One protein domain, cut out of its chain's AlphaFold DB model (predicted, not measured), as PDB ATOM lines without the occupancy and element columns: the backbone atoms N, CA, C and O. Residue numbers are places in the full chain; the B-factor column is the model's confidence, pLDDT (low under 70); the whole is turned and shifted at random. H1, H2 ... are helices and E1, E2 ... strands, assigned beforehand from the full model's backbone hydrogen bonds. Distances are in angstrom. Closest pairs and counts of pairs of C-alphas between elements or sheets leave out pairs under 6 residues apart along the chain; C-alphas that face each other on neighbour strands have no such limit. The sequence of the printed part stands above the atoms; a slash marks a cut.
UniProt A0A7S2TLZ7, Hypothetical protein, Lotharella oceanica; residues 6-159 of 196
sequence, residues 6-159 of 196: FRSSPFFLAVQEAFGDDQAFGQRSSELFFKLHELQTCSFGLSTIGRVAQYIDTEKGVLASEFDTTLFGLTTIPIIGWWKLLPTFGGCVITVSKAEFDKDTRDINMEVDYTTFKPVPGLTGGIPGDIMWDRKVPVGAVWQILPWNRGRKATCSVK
ATOM      1  N   PHE A   6     133.454 175.139 293.211       74.69
ATOM      2  CA  PHE A   6     133.386 174.714 291.803       74.69
ATOM      3  C   PHE A   6     131.956 174.672 291.236       74.69
ATOM      4  O   PHE A   6     131.766 174.817 290.028       74.69
ATOM      5  N   ARG A   7     130.947 174.499 292.103       84.81
ATOM      6  CA  ARG A   7     129.521 174.441 291.741       84.81
ATOM      7  C   ARG A   7     129.016 175.707 291.038       84.81
ATOM      8  O   ARG A   7     127.973 175.684 290.403       84.81
ATOM      9  N   SER A   8     129.751 176.810 291.162       87.56
ATOM     10  CA  SER A   8     129.399 178.098 290.577       87.56
ATOM     11  C   SER A   8     129.730 178.203 289.079       87.56
ATOM     12  O   SER A   8     129.412 179.209 288.442       87.56
ATOM     13  N   SER A   9     130.373 177.177 288.506       91.06
ATOM     14  CA  SER A   9     130.609 177.081 287.066       91.06
ATOM     15  C   SER A   9     129.307 176.773 286.307       91.06
ATOM     16  O   SER A   9     128.519 175.937 286.763       91.06
ATOM     17  N   PRO A  10     129.107 177.356 285.106       92.62
ATOM     18  CA  PRO A  10     127.948 177.089 284.254       92.62
ATOM     19  C   PRO A  10     127.687 175.606 283.985       92.62
ATOM     20  O   PRO A  10     126.540 175.204 283.839       92.62
ATOM     21  N   PHE A  11     128.730 174.769 283.957       89.56
ATOM     22  CA  PHE A  11     128.563 173.324 283.795       89.56
ATOM     23  C   PHE A  11     127.732 172.721 284.934       89.56
ATOM     24  O   PHE A  11     126.766 172.005 284.687       89.56
ATOM     25  N   PHE A  12     128.085 173.026 286.184       89.12
ATOM     26  CA  PHE A  12     127.401 172.485 287.361       89.12
ATOM     27  C   PHE A  12     126.011 173.091 287.537       89.12
ATOM     28  O   PHE A  12     125.078 172.374 287.891       89.12
ATOM     29  N   LEU A  13     125.857 174.376 287.215       92.38
ATOM     30  CA  LEU A  13     124.555 175.040 287.186       92.38
ATOM     31  C   LEU A  13     123.635 174.424 286.118       92.38
ATOM     32  O   LEU A  13     122.456 174.203 286.371       92.38
ATOM     33  N   ALA A  14     124.166 174.056 284.948       90.38
ATOM     34  CA  ALA A  14     123.402 173.326 283.938       90.38
ATOM     35  C   ALA A  14     123.026 171.916 284.417       90.38
ATOM     36  O   ALA A  14     121.921 171.458 284.131       90.38
ATOM     37  N   VAL A  15     123.894 171.230 285.177       86.75
ATOM     38  CA  VAL A  15     123.542 169.938 285.799       86.75
ATOM     39  C   VAL A  15     122.365 170.118 286.766       86.75
ATOM     40  O   VAL A  15     121.423 169.326 286.724       86.75
ATOM     41  N   GLN A  16     122.400 171.159 287.607       89.12
ATOM     42  CA  GLN A  16     121.314 171.496 288.536       89.12
ATOM     43  C   GLN A  16     119.991 171.675 287.789       89.12
ATOM     44  O   GLN A  16     118.994 171.050 288.145       89.12
ATOM     45  N   GLU A  17     120.003 172.457 286.710       90.50
ATOM     46  CA  GLU A  17     118.809 172.732 285.913       90.50
ATOM     47  C   GLU A  17     118.306 171.496 285.153       90.50
ATOM     48  O   GLU A  17     117.100 171.260 285.054       90.50
ATOM     49  N   ALA A  18     119.220 170.650 284.670       86.62
ATOM     50  CA  ALA A  18     118.869 169.412 283.984       86.62
ATOM     51  C   ALA A  18     118.159 168.413 284.913       86.62
ATOM     52  O   ALA A  18     117.179 167.801 284.489       86.62
ATOM     53  N   PHE A  19     118.617 168.264 286.161       84.44
ATOM     54  CA  PHE A  19     117.931 167.431 287.154       84.44
ATOM     55  C   PHE A  19     116.638 168.071 287.671       84.44
ATOM     56  O   PHE A  19     115.691 167.357 287.988       84.44
ATOM     57  N   GLY A  20     116.580 169.401 287.750       84.94
ATOM     58  CA  GLY A  20     115.431 170.112 288.296       84.94
ATOM     59  C   GLY A  20     115.062 169.615 289.696       84.94
ATOM     60  O   GLY A  20     115.906 169.588 290.588       84.94
ATOM     61  N   ASP A  21     113.806 169.201 289.874       84.69
ATOM     62  CA  ASP A  21     113.292 168.699 291.156       84.69
ATOM     63  C   ASP A  21     113.333 167.160 291.275       84.69
ATOM     64  O   ASP A  21     112.810 166.607 292.245       84.69
ATOM     65  N   ASP A  22     113.954 166.460 290.313       83.00
ATOM     66  CA  ASP A  22     114.063 164.998 290.322       83.00
ATOM     67  C   ASP A  22     114.792 164.522 291.591       83.00
ATOM     68  O   ASP A  22     115.863 165.023 291.948       83.00
ATOM     69  N   GLN A  23     114.259 163.494 292.256       82.44
ATOM     70  CA  GLN A  23     114.831 162.941 293.486       82.44
ATOM     71  C   GLN A  23     115.417 161.540 293.287       82.44
ATOM     72  O   GLN A  23     114.831 160.692 292.618       82.44
ATOM     73  N   ALA A  24     116.541 161.278 293.950       74.38
ATOM     74  CA  ALA A  24     117.176 159.972 294.055       74.38
ATOM     75  C   ALA A  24     117.527 159.705 295.525       74.38
ATOM     76  O   ALA A  24     118.082 160.566 296.206       74.38
ATOM     77  N   PHE A  25     117.191 158.516 296.036       78.19
ATOM     78  CA  PHE A  25     117.449 158.126 297.434       78.19
ATOM     79  C   PHE A  25     116.911 159.127 298.484       78.19
ATOM     80  O   PHE A  25     117.533 159.344 299.523       78.19
ATOM     81  N   GLY A  26     115.758 159.753 298.213       78.62
ATOM     82  CA  GLY A  26     115.120 160.719 299.119       78.62
ATOM     83  C   GLY A  26     115.804 162.090 299.194       78.62
ATOM     84  O   GLY A  26     115.541 162.850 300.122       78.62
ATOM     85  N   GLN A  27     116.696 162.407 298.251       78.81
ATOM     86  CA  GLN A  27     117.359 163.708 298.115       78.81
ATOM     87  C   GLN A  27     117.247 164.201 296.670       78.81
ATOM     88  O   GLN A  27     117.005 163.404 295.763       78.81
ATOM     89  N   ARG A  28     117.432 165.504 296.426       82.81
ATOM     90  CA  ARG A  28     117.492 166.034 295.055       82.81
ATOM     91  C   ARG A  28     118.669 165.405 294.308       82.81
ATOM     92  O   ARG A  28     119.775 165.311 294.837       82.81
ATOM     93  N   SER A  29     118.441 164.988 293.068       82.75
ATOM     94  CA  SER A  29     119.453 164.293 292.262       82.75
ATOM     95  C   SER A  29     120.671 165.180 291.987       82.75
ATOM     96  O   SER A  29     121.800 164.691 291.983       82.75
ATOM     97  N   SER A  30     120.460 166.494 291.851       81.75
ATOM     98  CA  SER A  30     121.521 167.502 291.764       81.75
ATOM     99  C   SER A  30     122.392 167.543 293.025       81.75
ATOM    100  O   SER A  30     123.616 167.522 292.924       81.75
ATOM    101  N   GLU A  31     121.794 167.515 294.220       83.88
ATOM    102  CA  GLU A  31     122.543 167.465 295.483       83.88
ATOM    103  C   GLU A  31     123.369 166.183 295.603       83.88
ATOM    104  O   GLU A  31     124.521 166.228 296.031       83.88
ATOM    105  N   LEU A  32     122.807 165.034 295.213       81.31
ATOM    106  CA  LEU A  32     123.547 163.773 295.203       81.31
ATOM    107  C   LEU A  32     124.731 163.837 294.229       81.31
ATOM    108  O   LEU A  32     125.837 163.433 294.587       81.31
ATOM    109  N   PHE A  33     124.525 164.392 293.033       81.31
ATOM    110  CA  PHE A  33     125.597 164.630 292.069       81.31
ATOM    111  C   PHE A  33     126.703 165.513 292.661       81.31
ATOM    112  O   PHE A  33     127.878 165.156 292.576       81.31
ATOM    113  N   PHE A  34     126.347 166.624 293.312       82.44
ATOM    114  CA  PHE A  34     127.321 167.524 293.928       82.44
ATOM    115  C   PHE A  34     128.081 166.874 295.081       82.44
ATOM    116  O   PHE A  34     129.293 167.045 295.152       82.44
ATOM    117  N   LYS A  35     127.418 166.070 295.921       79.38
ATOM    118  CA  LYS A  35     128.080 165.282 296.976       79.38
ATOM    119  C   LYS A  35     129.090 164.305 296.400       79.38
ATOM    120  O   LYS A  35     130.215 164.224 296.878       79.38
ATOM    121  N   LEU A  36     128.695 163.562 295.371       77.56
ATOM    122  CA  LEU A  36     129.567 162.584 294.728       77.56
ATOM    123  C   LEU A  36     130.759 163.264 294.046       77.56
ATOM    124  O   LEU A  36     131.888 162.789 294.161       77.56
ATOM    125  N   HIS A  37     130.524 164.403 293.394       77.19
ATOM    126  CA  HIS A  37     131.587 165.192 292.788       77.19
ATOM    127  C   HIS A  37     132.525 165.795 293.840       77.19
ATOM    128  O   HIS A  37     133.735 165.723 293.680       77.19
ATOM    129  N   GLU A  38     131.999 166.340 294.937       77.44
ATOM    130  CA  GLU A  38     132.803 166.860 296.046       77.44
ATOM    131  C   GLU A  38     133.640 165.765 296.710       77.44
ATOM    132  O   GLU A  38     134.821 165.974 296.970       77.44
ATOM    133  N   LEU A  39     133.078 164.572 296.920       75.12
ATOM    134  CA  LEU A  39     133.849 163.426 297.399       75.12
ATOM    135  C   LEU A  39     135.032 163.143 296.476       75.12
ATOM    136  O   LEU A  39     136.127 162.895 296.964       75.12
ATOM    137  N   GLN A  40     134.850 163.234 295.162       71.00
ATOM    138  CA  GLN A  40     135.933 163.098 294.191       71.00
ATOM    139  C   GLN A  40     136.939 164.264 294.267       71.00
ATOM    140  O   GLN A  40     138.151 164.040 294.339       71.00
ATOM    141  N   THR A  41     136.477 165.512 294.286       67.19
ATOM    142  CA  THR A  41     137.353 166.692 294.212       67.19
ATOM    143  C   THR A  41     137.997 167.097 295.534       67.19
ATOM    144  O   THR A  41     138.944 167.878 295.517       67.19
ATOM    145  N   CYS A  42     137.559 166.514 296.649       70.44
ATOM    146  CA  CYS A  42     138.121 166.694 297.991       70.44
ATOM    147  C   CYS A  42     138.632 165.371 298.606       70.44
ATOM    148  O   CYS A  42     138.925 165.301 299.802       70.44
ATOM    149  N   SER A  43     138.728 164.300 297.806       66.50
ATOM    150  CA  SER A  43     139.163 162.968 298.245       66.50
ATOM    151  C   SER A  43     140.518 162.989 298.960       66.50
ATOM    152  O   SER A  43     141.524 163.445 298.411       66.50
ATOM    153  N   PHE A  44     140.540 162.429 300.177       58.12
ATOM    154  CA  PHE A  44     141.733 162.153 300.993       58.12
ATOM    155  C   PHE A  44     142.661 163.356 301.255       58.12
ATOM    156  O   PHE A  44     143.823 163.159 301.597       58.12
ATOM    157  N   GLY A  45     142.186 164.596 301.068       59.47
ATOM    158  CA  GLY A  45     143.024 165.803 301.139       59.47
ATOM    159  C   GLY A  45     144.105 165.888 300.048       59.47
ATOM    160  O   GLY A  45     144.932 166.793 300.077       59.47
ATOM    161  N   LEU A  46     144.099 164.943 299.103       64.06
ATOM    162  CA  LEU A  46     145.012 164.867 297.962       64.06
ATOM    163  C   LEU A  46     144.386 165.483 296.712       64.06
ATOM    164  O   LEU A  46     145.106 165.998 295.857       64.06
ATOM    165  N   SER A  47     143.054 165.432 296.612       73.12
ATOM    166  CA  SER A  47     142.312 166.256 295.669       73.12
ATOM    167  C   SER A  47     141.956 167.592 296.319       73.12
ATOM    168  O   SER A  47     141.476 167.620 297.454       73.12
ATOM    169  N   THR A  48     142.169 168.693 295.606       76.69
ATOM    170  CA  THR A  48     141.860 170.038 296.097       76.69
ATOM    171  C   THR A  48     141.335 170.916 294.979       76.69
ATOM    172  O   THR A  48     141.916 170.950 293.895       76.69
ATOM    173  N   ILE A  49     140.306 171.706 295.282       81.19
ATOM    174  CA  ILE A  49     139.878 172.832 294.454       81.19
ATOM    175  C   ILE A  49     140.584 174.086 294.961       81.19
ATOM    176  O   ILE A  49     140.481 174.437 296.135       81.19
ATOM    177  N   GLY A  50     141.319 174.734 294.068       83.19
ATOM    178  CA  GLY A  50     142.014 175.980 294.331       83.19
ATOM    179  C   GLY A  50     141.170 177.190 293.947       83.19
ATOM    180  O   GLY A  50     139.978 177.291 294.238       83.19
ATOM    181  N   ARG A  51     141.819 178.141 293.277       86.44
ATOM    182  CA  ARG A  51     141.196 179.382 292.820       86.44
ATOM    183  C   ARG A  51     140.062 179.092 291.837       86.44
ATOM    184  O   ARG A  51     140.273 178.382 290.857       86.44
ATOM    185  N   VAL A  52     138.919 179.737 292.053       89.50
ATOM    186  CA  VAL A  52     137.810 179.828 291.095       89.50
ATOM    187  C   VAL A  52     137.710 181.264 290.604       89.50
ATOM    188  O   VAL A  52     137.790 182.196 291.403       89.50
ATOM    189  N   ALA A  53     137.554 181.455 289.300       90.94
ATOM    190  CA  ALA A  53     137.353 182.769 288.707       90.94
ATOM    191  C   ALA A  53     136.373 182.710 287.543       90.94
ATOM    192  O   ALA A  53     136.198 181.674 286.902       90.94
ATOM    193  N   GLN A  54     135.757 183.852 287.263       92.06
ATOM    194  CA  GLN A  54     134.897 184.037 286.109       92.06
ATOM    195  C   GLN A  54     135.341 185.264 285.327       92.06
ATOM    196  O   GLN A  54     135.628 186.306 285.917       92.06
ATOM    197  N   TYR A  55     135.340 185.137 284.007       91.94
ATOM    198  CA  TYR A  55     135.496 186.238 283.067       91.94
ATOM    199  C   TYR A  55     134.204 186.358 282.282       91.94
ATOM    200  O   TYR A  55     133.714 185.365 281.740       91.94
ATOM    201  N   ILE A  56     133.651 187.563 282.249       90.88
ATOM    202  CA  ILE A  56     132.437 187.870 281.503       90.88
ATOM    203  C   ILE A  56     132.807 188.897 280.447       90.88
ATOM    204  O   ILE A  56     133.306 189.965 280.780       90.88
ATOM    205  N   ASP A  57     132.555 188.557 279.191       90.38
ATOM    206  CA  ASP A  57     132.668 189.463 278.056       90.38
ATOM    207  C   ASP A  57     131.247 189.753 277.565       90.38
ATOM    208  O   ASP A  57     130.610 188.919 276.915       90.38
ATOM    209  N   THR A  58     130.723 190.920 277.939       86.50
ATOM    210  CA  THR A  58     129.356 191.332 277.600       86.50
ATOM    211  C   THR A  58     129.194 191.677 276.123       86.50
ATOM    212  O   THR A  58     128.088 191.573 275.607       86.50
ATOM    213  N   GLU A  59     130.270 192.077 275.438       88.44
ATOM    214  CA  GLU A  59     130.228 192.401 274.007       88.44
ATOM    215  C   GLU A  59     130.148 191.130 273.166       88.44
ATOM    216  O   GLU A  59     129.370 191.048 272.218       88.44
ATOM    217  N   LYS A  60     130.932 190.111 273.536       90.12
ATOM    218  CA  LYS A  60     130.905 188.805 272.870       90.12
ATOM    219  C   LYS A  60     129.767 187.907 273.350       90.12
ATOM    220  O   LYS A  60     129.524 186.878 272.722       90.12
ATOM    221  N   GLY A  61     129.107 188.256 274.455       94.19
ATOM    222  CA  GLY A  61     128.078 187.426 275.078       94.19
ATOM    223  C   GLY A  61     128.647 186.095 275.565       94.19
ATOM    224  O   GLY A  61     128.115 185.031 275.247       94.19
ATOM    225  N   VAL A  62     129.783 186.132 276.271       94.56
ATOM    226  CA  VAL A  62     130.500 184.932 276.728       94.56
ATOM    227  C   VAL A  62     130.803 185.014 278.218       94.56
ATOM    228  O   VAL A  62     131.269 186.036 278.719       94.56
ATOM    229  N   LEU A  63     130.616 183.891 278.912       95.19
ATOM    230  CA  LEU A  63     131.120 183.673 280.262       95.19
ATOM    231  C   LEU A  63     132.081 182.485 280.267       95.19
ATOM    232  O   LEU A  63     131.717 181.367 279.899       95.19
ATOM    233  N   ALA A  64     133.306 182.722 280.729       93.44
ATOM    234  CA  ALA A  64     134.285 181.683 281.003       93.44
ATOM    235  C   ALA A  64     134.443 181.523 282.517       93.44
ATOM    236  O   ALA A  64     134.844 182.459 283.204       93.44
ATOM    237  N   SER A  65     134.148 180.334 283.034       92.75
ATOM    238  CA  SER A  65     134.408 179.968 284.423       92.75
ATOM    239  C   SER A  65     135.606 179.046 284.470       92.75
ATOM    240  O   SER A  65     135.645 178.039 283.770       92.75
ATOM    241  N   GLU A  66     136.566 179.360 285.326       90.94
ATOM    242  CA  GLU A  66     137.757 178.551 285.504       90.94
ATOM    243  C   GLU A  66     137.944 178.169 286.966       90.94
ATOM    244  O   GLU A  66     137.673 178.963 287.868       90.94
ATOM    245  N   PHE A  67     138.424 176.954 287.201       87.19
ATOM    246  CA  PHE A  67     138.873 176.545 288.519       87.19
ATOM    247  C   PHE A  67     140.153 175.728 288.429       87.19
ATOM    248  O   PHE A  67     140.310 174.865 287.564       87.19
ATOM    249  N   ASP A  68     141.079 176.033 289.327       87.06
ATOM    250  CA  ASP A  68     142.303 175.269 289.509       87.06
ATOM    251  C   ASP A  68     141.966 174.023 290.350       87.06
ATOM    252  O   ASP A  68     141.237 174.117 291.340       87.06
ATOM    253  N   THR A  69     142.459 172.851 289.963       82.56
ATOM    254  CA  THR A  69     142.210 171.605 290.692       82.56
ATOM    255  C   THR A  69     143.388 170.649 290.613       82.56
ATOM    256  O   THR A  69     144.069 170.561 289.590       82.56
ATOM    257  N   THR A  70     143.572 169.894 291.689       80.00
ATOM    258  CA  THR A  70     144.309 168.634 291.690       80.00
ATOM    259  C   THR A  70     143.303 167.537 292.006       80.00
ATOM    260  O   THR A  70     142.562 167.647 292.974       80.00
ATOM    261  N   LEU A  71     143.236 166.497 291.185       73.12
ATOM    262  CA  LEU A  71     142.368 165.339 291.342       73.12
ATOM    263  C   LEU A  71     143.244 164.106 291.437       73.12
ATOM    264  O   LEU A  71     144.057 163.853 290.550       73.12
ATOM    265  N   PHE A  72     143.066 163.319 292.487       66.00
ATOM    266  CA  PHE A  72     143.756 162.050 292.632       66.00
ATOM    267  C   PHE A  72     143.109 160.976 291.744       66.00
ATOM    268  O   PHE A  72     141.898 160.784 291.780       66.00
ATOM    269  N   GLY A  73     143.902 160.221 290.976       56.12
ATOM    270  CA  GLY A  73     143.392 159.255 289.986       56.12
ATOM    271  C   GLY A  73     142.614 158.045 290.537       56.12
ATOM    272  O   GLY A  73     142.229 157.165 289.768       56.12
ATOM    273  N   LEU A  74     142.393 157.962 291.855       52.62
ATOM    274  CA  LEU A  74     141.524 156.951 292.477       52.62
ATOM    275  C   LEU A  74     140.042 157.357 292.514       52.62
ATOM    276  O   LEU A  74     139.219 156.588 293.005       52.62
ATOM    277  N   THR A  75     139.681 158.543 292.027       49.88
ATOM    278  CA  THR A  75     138.302 159.032 292.113       49.88
ATOM    279  C   THR A  75     137.447 158.497 290.962       49.88
ATOM    280  O   THR A  75     137.672 158.834 289.798       49.88
ATOM    281  N   THR A  76     136.468 157.655 291.285       44.25
ATOM    282  CA  THR A  76     135.504 157.060 290.344       44.25
ATOM    283  C   THR A  76     134.370 158.040 290.023       44.25
ATOM    284  O   THR A  76     133.836 158.657 290.939       44.25
ATOM    285  N   ILE A  77     133.953 158.141 288.750       47.94
ATOM    286  CA  ILE A  77     132.762 158.910 288.348       47.94
ATOM    287  C   ILE A  77     131.525 157.998 288.428       47.94
ATOM    288  O   ILE A  77     131.431 157.044 287.657       47.94
ATOM    289  N   PRO A  78     130.547 158.281 289.307       36.59
ATOM    290  CA  PRO A  78     129.482 157.330 289.649       36.59
ATOM    291  C   PRO A  78     128.450 157.048 288.548       36.59
ATOM    292  O   PRO A  78     127.538 156.256 288.761       36.59
ATOM    293  N   ILE A  79     128.560 157.680 287.380       43.75
ATOM    294  CA  ILE A  79     127.517 157.649 286.345       43.75
ATOM    295  C   ILE A  79     127.881 156.725 285.168       43.75
ATOM    296  O   ILE A  79     126.990 156.248 284.472       43.75
ATOM    297  N   ILE A  80     129.166 156.405 284.960       40.75
ATOM    298  CA  ILE A  80     129.651 155.583 283.825       40.75
ATOM    299  C   ILE A  80     130.382 154.321 284.339       40.75
ATOM    300  O   ILE A  80     131.364 153.851 283.770       40.75
ATOM    301  N   GLY A  81     129.901 153.757 285.453       34.09
ATOM    302  CA  GLY A  81     130.428 152.523 286.047       34.09
ATOM    303  C   GLY A  81     131.684 152.697 286.915       34.09
ATOM    304  O   GLY A  81     132.242 153.779 287.048       34.09
ATOM    305  N   TRP A  82     132.140 151.591 287.519       38.38
ATOM    306  CA  TRP A  82     133.297 151.523 288.433       38.38
ATOM    307  C   TRP A  82     134.671 151.644 287.734       38.38
ATOM    308  O   TRP A  82     135.693 151.219 288.274       38.38
ATOM    309  N   TRP A  83     134.720 152.210 286.528       37.09
ATOM    310  CA  TRP A  83     135.963 152.406 285.782       37.09
ATOM    311  C   TRP A  83     136.637 153.733 286.160       37.09
ATOM    312  O   TRP A  83     135.996 154.776 286.276       37.09
ATOM    313  N   LYS A  84     137.965 153.683 286.348       45.88
ATOM    314  CA  LYS A  84     138.829 154.842 286.627       45.88
ATOM    315  C   LYS A  84     138.774 155.794 285.432       45.88
ATOM    316  O   LYS A  84     139.347 155.478 284.392       45.88
ATOM    317  N   LEU A  85     138.069 156.919 285.546       44.19
ATOM    318  CA  LEU A  85     137.821 157.750 284.364       44.19
ATOM    319  C   LEU A  85     138.971 158.716 284.047       44.19
ATOM    320  O   LEU A  85     139.140 159.069 282.886       44.19
ATOM    321  N   LEU A  86     139.775 159.132 285.033       47.31
ATOM    322  CA  LEU A  86     140.880 160.070 284.818       47.31
ATOM    323  C   LEU A  86     142.089 159.699 285.700       47.31
ATOM    324  O   LEU A  86     141.900 159.446 286.892       47.31
ATOM    325  N   PRO A  87     143.325 159.648 285.160       55.97
ATOM    326  CA  PRO A  87     144.531 159.597 285.987       55.97
ATOM    327  C   PRO A  87     144.641 160.874 286.831       55.97
ATOM    328  O   PRO A  87     143.884 161.824 286.627       55.97
ATOM    329  N   THR A  88     145.586 160.911 287.775       63.88
ATOM    330  CA  THR A  88     145.819 162.104 288.600       63.88
ATOM    331  C   THR A  88     145.961 163.345 287.711       63.88
ATOM    332  O   THR A  88     146.855 163.394 286.866       63.88
ATOM    333  N   PHE A  89     145.077 164.325 287.884       72.38
ATOM    334  CA  PHE A  89     144.974 165.524 287.051       72.38
ATOM    335  C   PHE A  89     145.284 166.756 287.895       72.38
ATOM    336  O   PHE A  89     144.662 166.947 288.928       72.38
ATOM    337  N   GLY A  90     146.220 167.591 287.464       79.75
ATOM    338  CA  GLY A  90     146.586 168.840 288.117       79.75
ATOM    339  C   GLY A  90     146.604 169.950 287.081       79.75
ATOM    340  O   GLY A  90     147.432 169.951 286.176       79.75
ATOM    341  N   GLY A  91     145.677 170.893 287.174       84.62
ATOM    342  CA  GLY A  91     145.559 171.936 286.167       84.62
ATOM    343  C   GLY A  91     144.353 172.823 286.391       84.62
ATOM    344  O   GLY A  91     143.780 172.866 287.475       84.62
ATOM    345  N   CYS A  92     143.966 173.546 285.352       86.12
ATOM    346  CA  CYS A  92     142.808 174.418 285.383       86.12
ATOM    347  C   CYS A  92     141.767 173.925 284.384       86.12
ATOM    348  O   CYS A  92     142.065 173.737 283.202       86.12
ATOM    349  N   VAL A  93     140.553 173.715 284.882       85.75
ATOM    350  CA  VAL A  93     139.381 173.376 284.080       85.75
ATOM    351  C   VAL A  93     138.673 174.675 283.733       85.75
ATOM    352  O   VAL A  93     138.386 175.475 284.622       85.75
ATOM    353  N   ILE A  94     138.394 174.884 282.450       89.88
ATOM    354  CA  ILE A  94     137.732 176.085 281.945       89.88
ATOM    355  C   ILE A  94     136.451 175.663 281.240       89.88
ATOM    356  O   ILE A  94     136.502 174.980 280.220       89.88
ATOM    357  N   THR A  95     135.311 176.108 281.750       91.19
ATOM    358  CA  THR A  95     134.006 175.971 281.103       91.19
ATOM    359  C   THR A  95     133.649 177.288 280.431       91.19
ATOM    360  O   THR A  95     133.594 178.325 281.089       91.19
ATOM    361  N   VAL A  96     133.377 177.246 279.129       93.50
ATOM    362  CA  VAL A  96     132.961 178.407 278.338       93.50
ATOM    363  C   VAL A  96     131.500 178.254 277.950       93.50
ATOM    364  O   VAL A  96     131.075 177.194 277.490       93.50
ATOM    365  N   SER A  97     130.735 179.321 278.152       95.38
ATOM    366  CA  SER A  97     129.305 179.381 277.855       95.38
ATOM    367  C   SER A  97     128.985 180.646 277.078       95.38
ATOM    368  O   SER A  97     129.601 181.690 277.303       95.38
ATOM    369  N   LYS A  98     127.985 180.563 276.202       96.50
ATOM    370  CA  LYS A  98     127.280 181.759 275.733       96.50
ATOM    371  C   LYS A  98     126.519 182.330 276.919       96.50
ATOM    372  O   LYS A  98     125.960 181.551 277.687       96.50
ATOM    373  N   ALA A  99     126.532 183.643 277.082       96.19
ATOM    374  CA  ALA A  99     125.920 184.333 278.202       96.19
ATOM    375  C   ALA A  99     125.147 185.560 277.715       96.19
ATOM    376  O   ALA A  99     125.672 186.371 276.954       96.19
ATOM    377  N   GLU A 100     123.918 185.701 278.192       95.88
ATOM    378  CA  GLU A 100     123.029 186.822 277.914       95.88
ATOM    379  C   GLU A 100     122.544 187.410 279.239       95.88
ATOM    380  O   GLU A 100     122.126 186.674 280.133       95.88
ATOM    381  N   PHE A 101     122.628 188.733 279.377       94.12
ATOM    382  CA  PHE A 101     122.155 189.430 280.568       94.12
ATOM    383  C   PHE A 101     120.780 190.046 280.318       94.12
ATOM    384  O   PHE A 101     120.648 190.979 279.523       94.12
ATOM    385  N   ASP A 102     119.781 189.549 281.040       93.94
ATOM    386  CA  ASP A 102     118.437 190.110 281.074       93.94
ATOM    387  C   ASP A 102     118.394 191.253 282.097       93.94
ATOM    388  O   ASP A 102     118.587 191.061 283.301       93.94
ATOM    389  N   LYS A 103     118.161 192.476 281.614       89.38
ATOM    390  CA  LYS A 103     118.156 193.682 282.452       89.38
ATOM    391  C   LYS A 103     116.918 193.788 283.340       89.38
ATOM    392  O   LYS A 103     117.006 194.416 284.397       89.38
ATOM    393  N   ASP A 104     115.801 193.202 282.924       92.12
ATOM    394  CA  ASP A 104     114.524 193.319 283.619       92.12
ATOM    395  C   ASP A 104     114.483 192.353 284.805       92.12
ATOM    396  O   ASP A 104     114.123 192.738 285.923       92.12
ATOM    397  N   THR A 105     114.930 191.112 284.596       93.75
ATOM    398  CA  THR A 105     114.982 190.098 285.660       93.75
ATOM    399  C   THR A 105     116.279 190.134 286.469       93.75
ATOM    400  O   THR A 105     116.294 189.703 287.630       93.75
ATOM    401  N   ARG A 106     117.336 190.734 285.900       94.69
ATOM    402  CA  ARG A 106     118.732 190.710 286.376       94.69
ATOM    403  C   ARG A 106     119.374 189.330 286.291       94.69
ATOM    404  O   ARG A 106     120.294 189.036 287.055       94.69
ATOM    405  N   ASP A 107     118.903 188.496 285.380       95.94
ATOM    406  CA  ASP A 107     119.419 187.147 285.204       95.94
ATOM    407  C   ASP A 107     120.554 187.108 284.178       95.94
ATOM    408  O   ASP A 107     120.547 187.808 283.166       95.94
ATOM    409  N   ILE A 108     121.549 186.263 284.437       95.94
ATOM    410  CA  ILE A 108     122.569 185.871 283.465       95.94
ATOM    411  C   ILE A 108     122.181 184.485 282.962       95.94
ATOM    412  O   ILE A 108     122.423 183.481 283.635       95.94
ATOM    413  N   ASN A 109     121.592 184.440 281.774       96.88
ATOM    414  CA  ASN A 109     121.211 183.209 281.098       96.88
ATOM    415  C   ASN A 109     122.412 182.653 280.342       96.88
ATOM    416  O   ASN A 109     123.101 183.386 279.635       96.88
ATOM    417  N   MET A 110     122.682 181.360 280.491       96.81
ATOM    418  CA  MET A 110     123.877 180.724 279.953       96.81
ATOM    419  C   MET A 110     123.544 179.441 279.196       96.81
ATOM    420  O   MET A 110     122.730 178.641 279.648       96.81
ATOM    421  N   GLU A 111     124.234 179.212 278.078       95.88
ATOM    422  CA  GLU A 111     124.254 177.939 277.347       95.88
ATOM    423  C   GLU A 111     125.705 177.445 277.267       95.88
ATOM    424  O   GLU A 111     126.558 178.099 276.659       95.88
ATOM    425  N   VAL A 112     126.000 176.307 277.905       92.88
ATOM    426  CA  VAL A 112     127.357 175.747 277.968       92.88
ATOM    427  C   VAL A 112     127.784 175.257 276.587       92.88
ATOM    428  O   VAL A 112     127.127 174.407 275.988       92.88
ATOM    429  N   ASP A 113     128.917 175.767 276.107       90.06
ATOM    430  CA  ASP A 113     129.449 175.452 274.782       90.06
ATOM    431  C   ASP A 113     130.476 174.315 274.875       90.06
ATOM    432  O   ASP A 113     130.231 173.179 274.452       90.06
ATOM    433  N   TYR A 114     131.609 174.573 275.533       85.69
ATOM    434  CA  TYR A 114     132.682 173.594 275.687       85.69
ATOM    435  C   TYR A 114     133.407 173.713 277.024       85.69
ATOM    436  O   TYR A 114     133.337 174.719 277.729       85.69
ATOM    437  N   THR A 115     134.143 172.658 277.365       84.25
ATOM    438  CA  THR A 115     135.117 172.660 278.460       84.25
ATOM    439  C   THR A 115     136.500 172.338 277.909       84.25
ATOM    440  O   THR A 115     136.633 171.505 277.017       84.25
ATOM    441  N   THR A 116     137.523 173.028 278.398       85.06
ATOM    442  CA  THR A 116     138.929 172.809 278.037       85.06
ATOM    443  C   THR A 116     139.799 172.792 279.290       85.06
ATOM    444  O   THR A 116     139.340 173.123 280.387       85.06
ATOM    445  N   PHE A 117     141.057 172.408 279.124       82.94
ATOM    446  CA  PHE A 117     142.016 172.233 280.202       82.94
ATOM    447  C   PHE A 117     143.307 172.968 279.864       82.94
ATOM    448  O   PHE A 117     143.776 172.898 278.728       82.94
ATOM    449  N   LYS A 118     143.906 173.624 280.860       83.81
ATOM    450  CA  LYS A 118     145.248 174.209 280.744       83.81
ATOM    451  C   LYS A 118     146.141 173.781 281.909       83.81
ATOM    452  O   LYS A 118     145.636 173.629 283.030       83.81
ATOM    453  N   PRO A 119     147.456 173.638 281.687       81.94
ATOM    454  CA  PRO A 119     148.396 173.432 282.777       81.94
ATOM    455  C   PRO A 119     148.472 174.684 283.663       81.94
ATOM    456  O   PRO A 119     148.302 175.815 283.200       81.94
ATOM    457  N   VAL A 120     148.746 174.488 284.954       81.56
ATOM    458  CA  VAL A 120     149.005 175.574 285.912       81.56
ATOM    459  C   VAL A 120     150.345 175.301 286.590       81.56
ATOM    460  O   VAL A 120     150.506 174.223 287.164       81.56
ATOM    461  N   PRO A 121     151.303 176.248 286.560       80.44
ATOM    462  CA  PRO A 121     152.576 176.080 287.251       80.44
ATOM    463  C   PRO A 121     152.369 175.736 288.730       80.44
ATOM    464  O   PRO A 121     151.620 176.412 289.431       80.44
ATOM    465  N   GLY A 122     153.033 174.677 289.197       76.12
ATOM    466  CA  GLY A 122     152.935 174.205 290.580       76.12
ATOM    467  C   GLY A 122     151.815 173.195 290.850       76.12
ATOM    468  O   GLY A 122     151.829 172.585 291.916       76.12
ATOM    469  N   LEU A 123     150.894 172.952 289.909       75.25
ATOM    470  CA  LEU A 123     149.957 171.830 290.007       75.25
ATOM    471  C   LEU A 123     150.528 170.609 289.286       75.25
ATOM    472  O   LEU A 123     150.839 170.655 288.098       75.25
ATOM    473  N   THR A 124     150.674 169.511 290.023       68.00
ATOM    474  CA  THR A 124     151.148 168.230 289.490       68.00
ATOM    475  C   THR A 124     149.976 167.320 289.157       68.00
ATOM    476  O   THR A 124     149.047 167.184 289.953       68.00
ATOM    477  N   GLY A 125     150.061 166.640 288.021       59.84
ATOM    478  CA  GLY A 125     149.040 165.715 287.551       59.84
ATOM    479  C   GLY A 125     148.700 166.025 286.103       59.84
ATOM    480  O   GLY A 125     148.425 167.159 285.735       59.84
ATOM    481  N   GLY A 126     148.741 165.013 285.264       54.72
ATOM    482  CA  GLY A 126     148.448 165.135 283.852       54.72
ATOM    483  C   GLY A 126     148.349 163.745 283.265       54.72
ATOM    484  O   GLY A 126     149.013 162.812 283.721       54.72
ATOM    485  N   ILE A 127     147.514 163.605 282.244       52.16
ATOM    486  CA  ILE A 127     147.623 162.456 281.351       52.16
ATOM    487  C   ILE A 127     149.028 162.525 280.733       52.16
ATOM    488  O   ILE A 127     149.393 163.592 280.233       52.16
ATOM    489  N   PRO A 128     149.833 161.447 280.774       48.16
ATOM    490  CA  PRO A 128     151.123 161.435 280.098       48.16
ATOM    491  C   PRO A 128     150.964 161.862 278.631       48.16
ATOM    492  O   PRO A 128     150.171 161.266 277.903       48.16
ATOM    493  N   GLY A 129     151.719 162.880 278.208       50.84
ATOM    494  CA  GLY A 129     151.914 163.205 276.792       50.84
ATOM    495  C   GLY A 129     151.132 164.382 276.205       50.84
ATOM    496  O   GLY A 129     150.858 164.338 275.017       50.84
ATOM    497  N   ASP A 130     150.763 165.417 276.964       57.19
ATOM    498  CA  ASP A 130     150.157 166.671 276.453       57.19
ATOM    499  C   ASP A 130     148.818 166.546 275.684       57.19
ATOM    500  O   ASP A 130     148.202 167.551 275.344       57.19
ATOM    501  N   ILE A 131     148.298 165.330 275.475       58.69
ATOM    502  CA  ILE A 131     147.140 165.024 274.606       58.69
ATOM    503  C   ILE A 131     145.825 165.700 275.057       58.69
ATOM    504  O   ILE A 131     144.886 165.827 274.266       58.69
ATOM    505  N   MET A 132     145.717 166.099 276.328       62.00
ATOM    506  CA  MET A 132     144.494 166.679 276.903       62.00
ATOM    507  C   MET A 132     144.483 168.213 276.912       62.00
ATOM    508  O   MET A 132     143.405 168.804 277.001       62.00
ATOM    509  N   TRP A 133     145.646 168.860 276.825       72.62
ATOM    510  CA  TRP A 133     145.732 170.317 276.902       72.62
ATOM    511  C   TRP A 133     145.158 170.960 275.643       72.62
ATOM    512  O   TRP A 133     145.276 170.419 274.545       72.62
ATOM    513  N   ASP A 134     144.450 172.077 275.825       68.88
ATOM    514  CA  ASP A 134     143.785 172.846 274.762       68.88
ATOM    515  C   ASP A 134     142.707 172.090 273.960       68.88
ATOM    516  O   ASP A 134     142.068 172.651 273.061       68.88
ATOM    517  N   ARG A 135     142.421 170.833 274.317       76.00
ATOM    518  CA  ARG A 135     141.344 170.062 273.710       76.00
ATOM    519  C   ARG A 135     139.998 170.556 274.228       76.00
ATOM    520  O   ARG A 135     139.643 170.370 275.390       76.00
ATOM    521  N   LYS A 136     139.201 171.113 273.321       81.44
ATOM    522  CA  LYS A 136     137.813 171.486 273.596       81.44
ATOM    523  C   LYS A 136     136.933 170.242 273.590       81.44
ATOM    524  O   LYS A 136     136.704 169.636 272.545       81.44
ATOM    525  N   VAL A 137     136.433 169.866 274.760       80.19
ATOM    526  CA  VAL A 137     135.357 168.885 274.899       80.19
ATOM    527  C   VAL A 137     134.041 169.609 274.599       80.19
ATOM    528  O   VAL A 137     133.691 170.527 275.345       80.19
ATOM    529  N   PRO A 138     133.316 169.245 273.523       80.81
ATOM    530  CA  PRO A 138     132.110 169.946 273.095       80.81
ATOM    531  C   PRO A 138     130.932 169.558 273.994       80.81
ATOM    532  O   PRO A 138     130.097 168.727 273.634       80.81
ATOM    533  N   VAL A 139     130.897 170.131 275.198       75.81
ATOM    534  CA  VAL A 139     129.890 169.826 276.219       75.81
ATOM    535  C   VAL A 139     128.492 170.000 275.650       75.81
ATOM    536  O   VAL A 139     127.710 169.071 275.785       75.81
ATOM    537  N   GLY A 140     128.198 171.088 274.932       69.75
ATOM    538  CA  GLY A 140     126.870 171.309 274.352       69.75
ATOM    539  C   GLY A 140     126.382 170.158 273.459       69.75
ATOM    540  O   GLY A 140     125.208 169.795 273.512       69.75
ATOM    541  N   ALA A 141     127.286 169.527 272.699       72.12
ATOM    542  CA  ALA A 141     126.957 168.393 271.833       72.12
ATOM    543  C   ALA A 141     126.806 167.077 272.613       72.12
ATOM    544  O   ALA A 141     125.872 166.316 272.374       72.12
ATOM    545  N   VAL A 142     127.704 166.810 273.568       73.62
ATOM    546  CA  VAL A 142     127.650 165.590 274.397       73.62
ATOM    547  C   VAL A 142     126.441 165.616 275.333       73.62
ATOM    548  O   VAL A 142     125.821 164.585 275.577       73.62
ATOM    549  N   TRP A 143     126.073 166.797 275.824       76.56
ATOM    550  CA  TRP A 143     125.034 167.004 276.829       76.56
ATOM    551  C   TRP A 143     123.657 166.495 276.402       76.56
ATOM    552  O   TRP A 143     122.935 165.898 277.200       76.56
ATOM    553  N   GLN A 144     123.296 166.671 275.131       77.50
ATOM    554  CA  GLN A 144     122.002 166.229 274.595       77.50
ATOM    555  C   GLN A 144     121.846 164.700 274.589       77.50
ATOM    556  O   GLN A 144     120.725 164.200 274.606       77.50
ATOM    557  N   ILE A 145     122.960 163.965 274.615       76.50
ATOM    558  CA  ILE A 145     122.994 162.497 274.595       76.50
ATOM    559  C   ILE A 145     122.876 161.926 276.021       76.50
ATOM    560  O   ILE A 145     122.584 160.744 276.205       76.50
ATOM    561  N   LEU A 146     123.083 162.750 277.053       72.88
ATOM    562  CA  LEU A 146     123.098 162.288 278.439       72.88
ATOM    563  C   LEU A 146     121.678 161.896 278.906       72.88
ATOM    564  O   LEU A 146     120.748 162.695 278.755       72.88
ATOM    565  N   PRO A 147     121.494 160.705 279.522       69.81
ATOM    566  CA  PRO A 147     120.175 160.163 279.877       69.81
ATOM    567  C   PRO A 147     119.308 161.091 280.733       69.81
ATOM    568  O   PRO A 147     118.090 161.139 280.575       69.81
ATOM    569  N   TRP A 148     119.933 161.851 281.631       67.94
ATOM    570  CA  TRP A 148     119.245 162.755 282.557       67.94
ATOM    571  C   TRP A 148     118.800 164.069 281.912       67.94
ATOM    572  O   TRP A 148     117.997 164.799 282.483       67.94
ATOM    573  N   ASN A 149     119.293 164.385 280.718       70.94
ATOM    574  CA  ASN A 149     119.087 165.689 280.109       70.94
ATOM    575  C   ASN A 149     118.016 165.696 278.995       70.94
ATOM    576  O   ASN A 149     117.588 166.761 278.546       70.94
ATOM    577  N   ARG A 150     117.500 164.521 278.600       75.94
ATOM    578  CA  ARG A 150     116.328 164.365 277.708       75.94
ATOM    579  C   ARG A 150     116.423 165.183 276.404       75.94
ATOM    580  O   ARG A 150     115.429 165.741 275.950       75.94
ATOM    581  N   GLY A 151     117.621 165.302 275.827       79.00
ATOM    582  CA  GLY A 151     117.853 166.059 274.588       79.00
ATOM    583  C   GLY A 151     117.833 167.587 274.725       79.00
ATOM    584  O   GLY A 151     117.929 168.281 273.716       79.00
ATOM    585  N   ARG A 152     117.720 168.142 275.940       85.00
ATOM    586  CA  ARG A 152     117.725 169.598 276.155       85.00
ATOM    587  C   ARG A 152     119.120 170.193 275.968       85.00
ATOM    588  O   ARG A 152     120.137 169.507 276.043       85.00
ATOM    589  N   LYS A 153     119.192 171.497 275.731       89.38
ATOM    590  CA  LYS A 153     120.471 172.216 275.737       89.38
ATOM    591  C   LYS A 153     121.031 172.310 277.160       89.38
ATOM    592  O   LYS A 153     120.283 172.236 278.129       89.38
ATOM    593  N   ALA A 154     122.346 172.486 277.274       90.75
ATOM    594  CA  ALA A 154     123.038 172.697 278.544       90.75
ATOM    595  C   ALA A 154     122.818 174.131 279.054       90.75
ATOM    596  O   ALA A 154     123.739 174.946 279.045       90.75
ATOM    597  N   THR A 155     121.580 174.463 279.414       94.31
ATOM    598  CA  THR A 155     121.190 175.815 279.822       94.31
ATOM    599  C   THR A 155     121.133 175.957 281.333       94.31
ATOM    600  O   THR A 155     120.699 175.042 282.027       94.31
ATOM    601  N   CYS A 156     121.525 177.121 281.836       94.88
ATOM    602  CA  CYS A 156     121.358 177.504 283.235       94.88
ATOM    603  C   CYS A 156     121.185 179.015 283.365       94.88
ATOM    604  O   CYS A 156     121.424 179.756 282.412       94.88
ATOM    605  N   SER A 157     120.771 179.470 284.544       95.88
ATOM    606  CA  SER A 157     120.631 180.891 284.838       95.88
ATOM    607  C   SER A 157     121.032 181.191 286.278       95.88
ATOM    608  O   SER A 157     120.883 180.342 287.161       95.88
ATOM    609  N   VAL A 158     121.572 182.388 286.507       96.31
ATOM    610  CA  VAL A 158     121.834 182.928 287.847       96.31
ATOM    611  C   VAL A 158     121.343 184.360 287.932       96.31
ATOM    612  O   VAL A 158     121.539 185.144 287.006       96.31
ATOM    613  N   LYS A 159     120.776 184.729 289.075       97.38
ATOM    614  CA  LYS A 159     120.270 186.076 289.315       97.38
ATOM    615  C   LYS A 159     121.339 186.960 289.935       97.38
ATOM    616  O   LYS A 159     121.888 186.624 290.982       97.38
TER     617      LYS A 159
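Overview. This is residues 6 to 159 of the 196 residues of the protein "Hypothetical protein" of Lotharella oceanica (UniProt A0A7S2TLZ7). A twisted sheet of five strands, E1 to E5, is curled like part of a barrel round the helix H1. H2 reaches from H1 to the ends of E1 and E2 where those strands meet it, while the short H3 sits beside E4. The printed part has 154 residues, in the order H1 H2 E1 E2 E3 E4 H3 E5; the sheet runs E1 E2 E3 E4 E5, antiparallel throughout, and the class is mixed, helices and strands. The whole is compact, with a radius of gyration of the C-alphas of 15.8 A and spans of 46 by 40 by 26 A.

Arrangement. H1, residues 10 to 19, is on one face of the sheet of E1, residues 48 to 57, E2, residues 62 to 71, E3, residues 89 to 101, E4, residues 107 to 118, and E5, residues 155 to 159: two layers, a helix on one face of a sheet. The sheet curls round H1, whose closest C-alphas to E5 are those of Ala 14 and Cys 156, 4.7 A. H2, residues 29 to 41, touches H1 with residues 29 to 30 alone, closest at the C-alphas of Gln 16 and Ser 30, 5.1 A. They form a helical hairpin, running opposite ways at a steep tilt of 38 degrees. H2 only grazes the sheet, with its residues 38 to 41. E1 E2 E3 E4 form a meander, each strand the antiparallel neighbour of the one before. N 50 and O 68 are 2.8 A apart across E1 and E2, N 71 and O 89 2.7 A across E2 and E3, N 100 and O 109 2.8 A across E3 and E4, and N 108 and O 158 2.8 A across E4 and E5, each within hydrogen-bond range. E3 bends by 55 degrees at residue 98 and E4 by 71 degrees at residue 113. H3, residues 139 to 143, stands at the sheet's level, with the C-alphas of Tyr 114 and Val 139 4.7 A apart; it is near H1 and apart from H2. In H1, H2 and H3 every O i to N i+4 pair is within hydrogen-bond range.

Along the chain. H1 begins at C-alpha 10 (127.948, 177.089, 284.254) and is 14.2 A long; H2 is 18.2 A. E1 measures 28.1 A, E2 27.2 A, E3 33.7 A and E4 29.2 A. After H3, E5 ends at C-alpha 159 (120.270, 186.076, 289.315).

Size, cuts and confidence. The C-alphas farthest apart, those of Asp 104 and Pro 128, are 48.7 A apart. The printed part has no cut. The links E2 to E3, E4 to H3 and H3 to E5 are long. The mean pLDDT of the printed part is 78.3; 35 residues are under 70, among them residues 72 to 88 and 124 to 132.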